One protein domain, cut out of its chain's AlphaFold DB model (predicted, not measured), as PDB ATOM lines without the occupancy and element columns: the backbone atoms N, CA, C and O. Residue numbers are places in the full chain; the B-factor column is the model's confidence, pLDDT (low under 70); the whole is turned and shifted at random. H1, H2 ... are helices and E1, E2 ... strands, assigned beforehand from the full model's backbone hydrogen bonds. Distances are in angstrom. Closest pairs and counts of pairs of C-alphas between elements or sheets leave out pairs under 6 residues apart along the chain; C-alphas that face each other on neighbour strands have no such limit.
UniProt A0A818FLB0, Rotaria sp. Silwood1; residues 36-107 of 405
ATOM      1  N   TYR A  36     215.852 163.372 195.818       83.31
ATOM      2  CA  TYR A  36     216.755 163.499 194.679       83.31
ATOM      3  C   TYR A  36     215.968 163.910 193.445       83.31
ATOM      4  O   TYR A  36     214.860 163.427 193.230       83.31
ATOM      5  N   VAL A  37     216.572 164.776 192.644       84.25
ATOM      6  CA  VAL A  37     216.076 165.171 191.332       84.25
ATOM      7  C   VAL A  37     216.952 164.491 190.285       84.25
ATOM      8  O   VAL A  37     218.178 164.439 190.426       84.25
ATOM      9  N   GLU A  38     216.313 163.939 189.261       88.62
ATOM     10  CA  GLU A  38     216.968 163.315 188.116       88.62
ATOM     11  C   GLU A  38     216.739 164.204 186.898       88.62
ATOM     12  O   GLU A  38     215.596 164.510 186.566       88.62
ATOM     13  N   LYS A  39     217.829 164.661 186.277       85.94
ATOM     14  CA  LYS A  39     217.796 165.474 185.056       85.94
ATOM     15  C   LYS A  39     218.844 165.009 184.062       85.94
ATOM     16  O   LYS A  39     219.889 164.470 184.447       85.94
ATOM     17  N   THR A  40     218.576 165.241 182.785       86.12
ATOM     18  CA  THR A  40     219.587 165.106 181.730       86.12
ATOM     19  C   THR A  40     220.498 166.337 181.694       86.12
ATOM     20  O   THR A  40     220.174 167.394 182.239       86.12
ATOM     21  N   LEU A  41     221.678 166.212 181.079       83.06
ATOM     22  CA  LEU A  41     222.606 167.341 180.949       83.06
ATOM     23  C   LEU A  41     222.001 168.483 180.112       83.06
ATOM     24  O   LEU A  41     222.192 169.653 180.444       83.06
ATOM     25  N   ASP A  42     221.220 168.133 179.088       83.62
ATOM     26  CA  ASP A  42     220.546 169.088 178.204       83.62
ATOM     27  C   ASP A  42     219.498 169.920 178.958       83.62
ATOM     28  O   ASP A  42     219.400 171.131 178.762       83.62
ATOM     29  N   GLU A  43     218.759 169.298 179.882       83.38
ATOM     30  CA  GLU A  43     217.790 169.982 180.750       83.38
ATOM     31  C   GLU A  43     218.454 170.938 181.745       83.38
ATOM     32  O   GLU A  43     217.885 171.978 182.079       83.38
ATOM     33  N   ILE A  44     219.645 170.589 182.244       82.44
ATOM     34  CA  ILE A  44     220.389 171.427 183.193       82.44
ATOM     35  C   ILE A  44     220.963 172.654 182.482       82.44
ATOM     36  O   ILE A  44     220.873 173.763 183.004       82.44
ATOM     37  N   LEU A  45     221.546 172.459 181.299       81.12
ATOM     38  CA  LEU A  45     222.205 173.524 180.544       81.12
ATOM     39  C   LEU A  45     221.267 174.291 179.608       81.12
ATOM     40  O   LEU A  45     221.692 175.290 179.029       81.12
ATOM     41  N   GLN A  46     220.024 173.828 179.445       81.44
ATOM     42  CA  GLN A  46     219.031 174.383 178.518       81.44
ATOM     43  C   GLN A  46     219.559 174.502 177.072       81.44
ATOM     44  O   GLN A  46     219.153 175.384 176.316       81.44
ATOM     45  N   ARG A  47     220.488 173.620 176.682       80.75
ATOM     46  CA  ARG A  47     221.089 173.535 175.341       80.75
ATOM     47  C   ARG A  47     221.462 172.082 175.032       80.75
ATOM     48  O   ARG A  47     221.835 171.373 175.963       80.75
ATOM     49  N   PRO A  48     221.417 171.649 173.760       75.50
ATOM     50  CA  PRO A  48     221.846 170.307 173.382       75.50
ATOM     51  C   PRO A  48     223.368 170.171 173.510       75.50
ATOM     52  O   PRO A  48     224.116 170.989 172.968       75.50
ATOM     53  N   VAL A  49     223.832 169.137 174.212       73.12
ATOM     54  CA  VAL A  49     225.257 168.841 174.405       73.12
ATOM     55  C   VAL A  49     225.623 167.513 173.752       73.12
ATOM     56  O   VAL A  49     224.980 166.488 173.960       73.12
ATOM     57  N   ASN A  50     226.713 167.508 172.982       70.69
ATOM     58  CA  ASN A  50     227.255 166.278 172.419       70.69
ATOM     59  C   ASN A  50     228.074 165.519 173.476       70.69
ATOM     60  O   ASN A  50     229.239 165.826 173.720       70.69
ATOM     61  N   VAL A  51     227.455 164.520 174.104       66.19
ATOM     62  CA  VAL A  51     228.050 163.731 175.200       66.19
ATOM     63  C   VAL A  51     229.091 162.705 174.705       66.19
ATOM     64  O   VAL A  51     229.761 162.059 175.515       66.19
ATOM     65  N   ASP A  52     229.256 162.533 173.389       66.25
ATOM     66  CA  ASP A  52     230.141 161.511 172.816       66.25
ATOM     67  C   ASP A  52     231.586 161.986 172.616       66.25
ATOM     68  O   ASP A  52     232.507 161.164 172.589       66.25
ATOM     69  N   GLN A  53     231.830 163.298 172.579       65.25
ATOM     70  CA  GLN A  53     233.176 163.859 172.467       65.25
ATOM     71  C   GLN A  53     233.833 163.937 173.860       65.25
ATOM     72  O   GLN A  53     233.723 164.926 174.577       65.25
ATOM     73  N   CYS A  54     234.479 162.847 174.285       63.47
ATOM     74  CA  CYS A  54     235.029 162.705 175.639       63.47
ATOM     75  C   CYS A  54     236.545 162.945 175.677       63.47
ATOM     76  O   CYS A  54     237.319 162.125 175.187       63.47
ATOM     77  N   HIS A  55     236.979 164.018 176.337       75.62
ATOM     78  CA  HIS A  55     238.369 164.191 176.764       75.62
ATOM     79  C   HIS A  55     238.415 164.737 178.198       75.62
ATOM     80  O   HIS A  55     237.528 165.506 178.576       75.62
ATOM     81  N   PRO A  56     239.403 164.335 179.020       79.50
ATOM     82  CA  PRO A  56     239.538 164.858 180.373       79.50
ATOM     83  C   PRO A  56     239.837 166.360 180.355       79.50
ATOM     84  O   PRO A  56     240.536 166.844 179.463       79.50
ATOM     85  N   GLY A  57     239.355 167.067 181.377       80.38
ATOM     86  CA  GLY A  57     239.694 168.468 181.633       80.38
ATOM     87  C   GLY A  57     238.509 169.420 181.518       80.38
ATOM     88  O   GLY A  57     237.352 168.997 181.481       80.38
ATOM     89  N   ASP A  58     238.817 170.713 181.492       82.44
ATOM     90  CA  ASP A  58     237.825 171.782 181.409       82.44
ATOM     91  C   ASP A  58     237.264 171.859 179.983       82.44
ATOM     92  O   ASP A  58     238.005 171.898 178.998       82.44
ATOM     93  N   ARG A  59     235.939 171.834 179.874       80.00
ATOM     94  CA  ARG A  59     235.173 171.772 178.631       80.00
ATOM     95  C   ARG A  59     233.961 172.676 178.741       80.00
ATOM     96  O   ARG A  59     233.388 172.813 179.819       80.00
ATOM     97  N   ASP A  60     233.492 173.203 177.618       80.62
ATOM     98  CA  ASP A  60     232.360 174.135 177.591       80.62
ATOM     99  C   ASP A  60     231.107 173.610 178.314       80.62
ATOM    100  O   ASP A  60     230.324 174.398 178.845       80.62
ATOM    101  N   ASP A  61     230.904 172.290 178.352       81.19
ATOM    102  CA  ASP A  61     229.795 171.611 179.029       81.19
ATOM    103  C   ASP A  61     229.965 171.478 180.554       81.19
ATOM    104  O   ASP A  61     228.961 171.351 181.256       81.19
ATOM    105  N   ASN A  62     231.192 171.525 181.086       82.62
ATOM    106  CA  ASN A  62     231.492 171.385 182.516       82.62
ATOM    107  C   ASN A  62     231.952 172.683 183.204       82.62
ATOM    108  O   ASN A  62     231.978 172.723 184.437       82.62
ATOM    109  N   LEU A  63     232.211 173.757 182.445       81.81
ATOM    110  CA  LEU A  63     232.652 175.057 182.972       81.81
ATOM    111  C   LEU A  63     231.754 175.601 184.092       81.81
ATOM    112  O   LEU A  63     232.264 176.147 185.066       81.81
ATOM    113  N   TRP A  64     230.439 175.384 184.026       80.81
ATOM    114  CA  TRP A  64     229.484 175.842 185.046       80.81
ATOM    115  C   TRP A  64     229.683 175.206 186.435       80.81
ATOM    116  O   TRP A  64     229.217 175.765 187.429       80.81
ATOM    117  N   ILE A  65     230.365 174.056 186.518       77.19
ATOM    118  CA  ILE A  65     230.773 173.428 187.786       77.19
ATOM    119  C   ILE A  65     232.113 173.998 188.271       77.19
ATOM    120  O   ILE A  65     232.420 173.958 189.464       77.19
ATOM    121  N   THR A  66     232.940 174.505 187.354       75.31
ATOM    122  CA  THR A  66     234.265 175.031 187.686       75.31
ATOM    123  C   THR A  66     234.160 176.361 188.431       75.31
ATOM    124  O   THR A  66     233.245 177.158 188.233       75.31
ATOM    125  N   ILE A  67     235.137 176.629 189.298       65.81
ATOM    126  CA  ILE A  67     235.142 177.801 190.189       65.81
ATOM    127  C   ILE A  67     235.154 179.133 189.415       65.81
ATOM    128  O   ILE A  67     234.701 180.145 189.951       65.81
ATOM    129  N   ASN A  68     235.681 179.145 188.188       68.56
ATOM    130  CA  ASN A  68     235.852 180.367 187.401       68.56
ATOM    131  C   ASN A  68     234.520 180.897 186.851       68.56
ATOM    132  O   ASN A  68     234.300 182.105 186.895       68.56
ATOM    133  N   ASP A  69     233.627 180.003 186.417       71.25
ATOM    134  CA  ASP A  69     232.348 180.364 185.791       71.25
ATOM    135  C   ASP A  69     231.125 180.071 186.676       71.25
ATOM    136  O   ASP A  69     229.989 180.398 186.312       71.25
ATOM    137  N   TYR A  70     231.334 179.499 187.866       75.00
ATOM    138  CA  TYR A  70     230.273 179.257 188.836       75.00
ATOM    139  C   TYR A  70     229.674 180.571 189.361       75.00
ATOM    140  O   TYR A  70     230.339 181.397 189.994       75.00
ATOM    141  N   LYS A  71     228.369 180.738 189.142       77.88
ATOM    142  CA  LYS A  71     227.582 181.863 189.653       77.88
ATOM    143  C   LYS A  71     226.817 181.406 190.898       77.88
ATOM    144  O   LYS A  71     225.890 180.611 190.755       77.88
ATOM    145  N   PRO A  72     227.176 181.876 192.108       78.44
ATOM    146  CA  PRO A  72     226.469 181.471 193.310       78.44
ATOM    147  C   PRO A  72     225.039 182.028 193.300       78.44
ATOM    148  O   PRO A  72     224.855 183.202 192.955       78.44
ATOM    149  N   PRO A  73     224.040 181.229 193.710       83.81
ATOM    150  CA  PRO A  73     222.681 181.722 193.896       83.81
ATOM    151  C   PRO A  73     222.664 182.814 194.972       83.81
ATOM    152  O   PRO A  73     223.266 182.666 196.038       83.81
ATOM    153  N   LYS A  74     221.981 183.923 194.689       85.00
ATOM    154  CA  LYS A  74     221.861 185.078 195.595       85.00
ATOM    155  C   LYS A  74     220.523 185.107 196.318       85.00
ATOM    156  O   LYS A  74     220.401 185.765 197.348       85.00
ATOM    157  N   THR A  75     219.523 184.412 195.784       87.94
ATOM    158  CA  THR A  75     218.186 184.324 196.374       87.94
ATOM    159  C   THR A  75     217.841 182.890 196.772       87.94
ATOM    160  O   THR A  75     218.390 181.928 196.241       87.94
ATOM    161  N   GLN A  76     216.894 182.734 197.703       80.56
ATOM    162  CA  GLN A  76     216.414 181.417 198.140       80.56
ATOM    163  C   GLN A  76     215.806 180.608 196.981       80.56
ATOM    164  O   GLN A  76     216.010 179.401 196.902       80.56
ATOM    165  N   LYS A  77     215.098 181.276 196.060       83.81
ATOM    166  CA  LYS A  77     214.528 180.630 194.867       83.81
ATOM    167  C   LYS A  77     215.626 180.117 193.938       83.81
ATOM    168  O   LYS A  77     215.612 178.948 193.573       83.81
ATOM    169  N   GLU A  78     216.630 180.950 193.659       83.62
ATOM    170  CA  GLU A  78     217.803 180.529 192.884       83.62
ATOM    171  C   GLU A  78     218.533 179.359 193.561       83.62
ATOM    172  O   GLU A  78     218.928 178.412 192.889       83.62
ATOM    173  N   TRP A  79     218.681 179.379 194.890       83.38
ATOM    174  CA  TRP A  79     219.312 178.291 195.644       83.38
ATOM    175  C   TRP A  79     218.551 176.973 195.484       83.38
ATOM    176  O   TRP A  79     219.165 175.930 195.266       83.38
ATOM    177  N   GLU A  80     217.222 177.005 195.571       83.62
ATOM    178  CA  GLU A  80     216.374 175.818 195.427       83.62
ATOM    179  C   GLU A  80     216.406 175.227 194.011       83.62
ATOM    180  O   GLU A  80     216.345 174.004 193.863       83.62
ATOM    181  N   GLU A  81     216.556 176.073 192.993       79.38
ATOM    182  CA  GLU A  81     216.589 175.684 191.577       79.38
ATOM    183  C   GLU A  81     217.988 175.272 191.084       79.38
ATOM    184  O   GLU A  81     218.107 174.528 190.106       79.38
ATOM    185  N   THR A  82     219.053 175.708 191.769       81.88
ATOM    186  CA  THR A  82     220.442 175.429 191.374       81.88
ATOM    187  C   THR A  82     220.784 173.940 191.496       81.88
ATOM    188  O   THR A  82     220.505 173.288 192.501       81.88
ATOM    189  N   CYS A  83     221.454 173.383 190.486       81.75
ATOM    190  CA  CYS A  83     221.968 172.015 190.531       81.75
ATOM    191  C   CYS A  83     223.317 171.966 191.270       81.75
ATOM    192  O   CYS A  83     224.317 172.468 190.758       81.75
ATOM    193  N   PHE A  84     223.366 171.342 192.453       82.81
ATOM    194  CA  PHE A  84     224.621 171.078 193.169       82.81
ATOM    195  C   PHE A  84     225.033 169.615 193.057       82.81
ATOM    196  O   PHE A  84     224.331 168.711 193.511       82.81
ATOM    197  N   LEU A  85     226.211 169.380 192.480       82.38
ATOM    198  CA  LEU A  85     226.777 168.045 192.341       82.38
ATOM    199  C   LEU A  85     227.655 167.712 193.549       82.38
ATOM    200  O   LEU A  85     228.729 168.274 193.730       82.38
ATOM    201  N   ASP A  86     227.227 166.731 194.345       72.00
ATOM    202  CA  ASP A  86     227.977 166.248 195.516       72.00
ATOM    203  C   ASP A  86     229.307 165.556 195.144       72.00
ATOM    204  O   ASP A  86     230.174 165.356 195.997       72.00
ATOM    205  N   LYS A  87     229.452 165.097 193.894       79.94
ATOM    206  CA  LYS A  87     230.596 164.301 193.432       79.94
ATOM    207  C   LYS A  87     231.449 165.107 192.462       79.94
ATOM    208  O   LYS A  87     230.980 165.481 191.393       79.94
ATOM    209  N   SER A  88     232.720 165.276 192.811       75.12
ATOM    210  CA  SER A  88     233.703 166.053 192.047       75.12
ATOM    211  C   SER A  88     234.131 165.424 190.718       75.12
ATOM    212  O   SER A  88     234.742 166.100 189.902       75.12
ATOM    213  N   PHE A  89     233.835 164.143 190.481       78.75
ATOM    214  CA  PHE A  89     234.237 163.449 189.252       78.75
ATOM    215  C   PHE A  89     233.225 163.584 188.103       78.75
ATOM    216  O   PHE A  89     233.541 163.218 186.969       78.75
ATOM    217  N   HIS A  90     232.003 164.062 188.367       81.75
ATOM    218  CA  HIS A  90     230.999 164.227 187.317       81.75
ATOM    219  C   HIS A  90     231.442 165.295 186.317       81.75
ATOM    220  O   HIS A  90     231.831 166.390 186.705       81.75
ATOM    221  N   GLY A  91     231.389 164.963 185.026       77.75
ATOM    222  CA  GLY A  91     231.728 165.904 183.961       77.75
ATOM    223  C   GLY A  91     233.224 166.096 183.718       77.75
ATOM    224  O   GLY A  91     233.568 166.703 182.710       77.75
ATOM    225  N   TYR A  92     234.119 165.527 184.538       82.31
ATOM    226  CA  TYR A  92     235.567 165.635 184.306       82.31
ATOM    227  C   TYR A  92     236.033 164.813 183.098       82.31
ATOM    228  O   TYR A  92     236.716 165.329 182.222       82.31
ATOM    229  N   TYR A  93     235.648 163.533 183.029       82.06
ATOM    230  CA  TYR A  93     235.959 162.669 181.882       82.06
ATOM    231  C   TYR A  93     234.744 162.503 180.969       82.06
ATOM    232  O   TYR A  93     234.794 162.876 179.801       82.06
ATOM    233  N   LYS A  94     233.629 162.013 181.519       82.56
ATOM    234  CA  LYS A  94     232.355 161.835 180.815       82.56
ATOM    235  C   LYS A  94     231.185 162.100 181.761       82.56
ATOM    236  O   LYS A  94     231.297 161.871 182.968       82.56
ATOM    237  N   TRP A  95     230.065 162.565 181.218       84.38
ATOM    238  CA  TRP A  95     228.821 162.715 181.968       84.38
ATOM    239  C   TRP A  95     228.028 161.406 182.048       84.38
ATOM    240  O   TRP A  95     227.995 160.642 181.079       84.38
ATOM    241  N   PRO A  96     227.362 161.126 183.183       85.38
ATOM    242  CA  PRO A  96     226.382 160.053 183.241       85.38
ATOM    243  C   PRO A  96     225.166 160.405 182.373       85.38
ATOM    244  O   PRO A  96     224.845 161.576 182.186       85.38
ATOM    245  N   LYS A  97     224.454 159.382 181.877       83.31
ATOM    246  CA  LYS A  97     223.228 159.577 181.077       83.31
ATOM    247  C   LYS A  97     222.143 160.340 181.844       83.31
ATOM    248  O   LYS A  97     221.402 161.112 181.253       83.31
ATOM    249  N   ILE A  98     222.058 160.100 183.152       86.00
ATOM    250  CA  ILE A  98     221.129 160.761 184.066       86.00
ATOM    251  C   ILE A  98     221.950 161.296 185.234       86.00
ATOM    252  O   ILE A  98     222.721 160.554 185.852       86.00
ATOM    253  N   ILE A  99     221.792 162.582 185.531       85.88
ATOM    254  CA  ILE A  99     222.448 163.241 186.654       85.88
ATOM    255  C   ILE A  99     221.461 163.263 187.814       85.88
ATOM    256  O   ILE A  99     220.426 163.927 187.766       85.88
ATOM    257  N   ARG A 100     221.801 162.526 188.872       85.50
ATOM    258  CA  ARG A 100     221.034 162.482 190.114       85.50
ATOM    259  C   ARG A 100     221.687 163.380 191.155       85.50
ATOM    260  O   ARG A 100     222.816 163.116 191.572       85.50
ATOM    261  N   TYR A 101     220.971 164.404 191.606       82.94
ATOM    262  CA  TYR A 101     221.464 165.354 192.606       82.94
ATOM    263  C   TYR A 101     220.421 165.605 193.704       82.94
ATOM    264  O   TYR A 101     219.222 165.455 193.463       82.94
ATOM    265  N   PRO A 102     220.842 165.896 194.950       80.25
ATOM    266  CA  PRO A 102     219.904 166.163 196.031       80.25
ATOM    267  C   PRO A 102     219.196 167.501 195.807       80.25
ATOM    268  O   PRO A 102     219.828 168.494 195.456       80.25
ATOM    269  N   MET A 103     217.891 167.544 196.065       80.25
ATOM    270  CA  MET A 103     217.137 168.793 196.069       80.25
ATOM    271  C   MET A 103     217.637 169.698 197.204       80.25
ATOM    272  O   MET A 103     217.852 169.254 198.339       80.25
ATOM    273  N   ASN A 104     217.802 170.986 196.904       76.44
ATOM    274  CA  ASN A 104     218.324 171.972 197.854       76.44
ATOM    275  C   ASN A 104     217.291 172.442 198.883       76.44
ATOM    276  O   ASN A 104     217.651 173.042 199.898       76.44
ATOM    277  N   LYS A 105     216.020 172.103 198.662       74.50
ATOM    278  CA  LYS A 105     214.947 172.220 199.640       74.50
ATOM    279  C   LYS A 105     214.980 170.999 200.553       74.50
ATOM    280  O   LYS A 105     214.608 169.897 200.156       74.50
ATOM    281  N   ARG A 106     215.470 171.190 201.777       65.19
ATOM    282  CA  ARG A 106     215.450 170.156 202.817       65.19
ATOM    283  C   ARG A 106     214.384 170.484 203.841       65.19
ATOM    284  O   ARG A 106     214.392 171.581 204.395       65.19
ATOM    285  N   GLU A 107     213.536 169.508 204.127       63.19
ATOM    286  CA  GLU A 107     212.693 169.535 205.314       63.19
ATOM    287  C   GLU A 107     213.597 169.546 206.551       63.19
ATOM    288  O   GLU A 107     214.525 168.740 206.679       63.19
TER     289      GLU A 107
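Overview. This is residues 36 to 107 of the 405 residues of a protein of Rotaria sp. Silwood1 (UniProt A0A818FLB0). With little regular structure, this is mostly a loop-built domain: a short two-stranded ribbon, E1 and E2, joins the two ends of a long looping chain that holds two short helices, H1 just after E1 and H2 farther on. The printed part has 72 residues, 19 of them in named elements, in the order E1, H1, H2, E2; the sheet is antiparallel and the class mixed. It is compact, with a radius of gyration of the C-alphas of 12.5 A, and only just elongated, spanning 38 by 25 by 22 A.

Arrangement. E1, residues 36 to 39, and E2, residues 99 to 102, are antiparallel at 152 degrees; N 37 and O 101 are within hydrogen-bond range at 2.9 A. The closest C-alphas of H1, residues 41 to 45, and E2 are those of Leu 41 and Ile 99, 7.0 A apart. H2, residues 76 to 81, is apart from E1 and H1. In H1 and H2 every O i to N i+4 pair is within hydrogen-bond range.

Along the chain. E1 begins at C-alpha 36 (216.755, 163.499, 194.679) and is 9.9 A long; E2, 10.1 A, ends at C-alpha 102 (219.904, 166.163, 196.031). H1 is 6.2 A and H2 8.7 A long.

Size, cuts and confidence. The C-alphas farthest apart, Gln 53 and Glu 107, are 39.1 A apart. The printed part has no cut. The links H1 to H2 and H2 to E2 are long. Residues 51 to 54, 67 to 68 and 106 to 107 are under 70 in pLDDT.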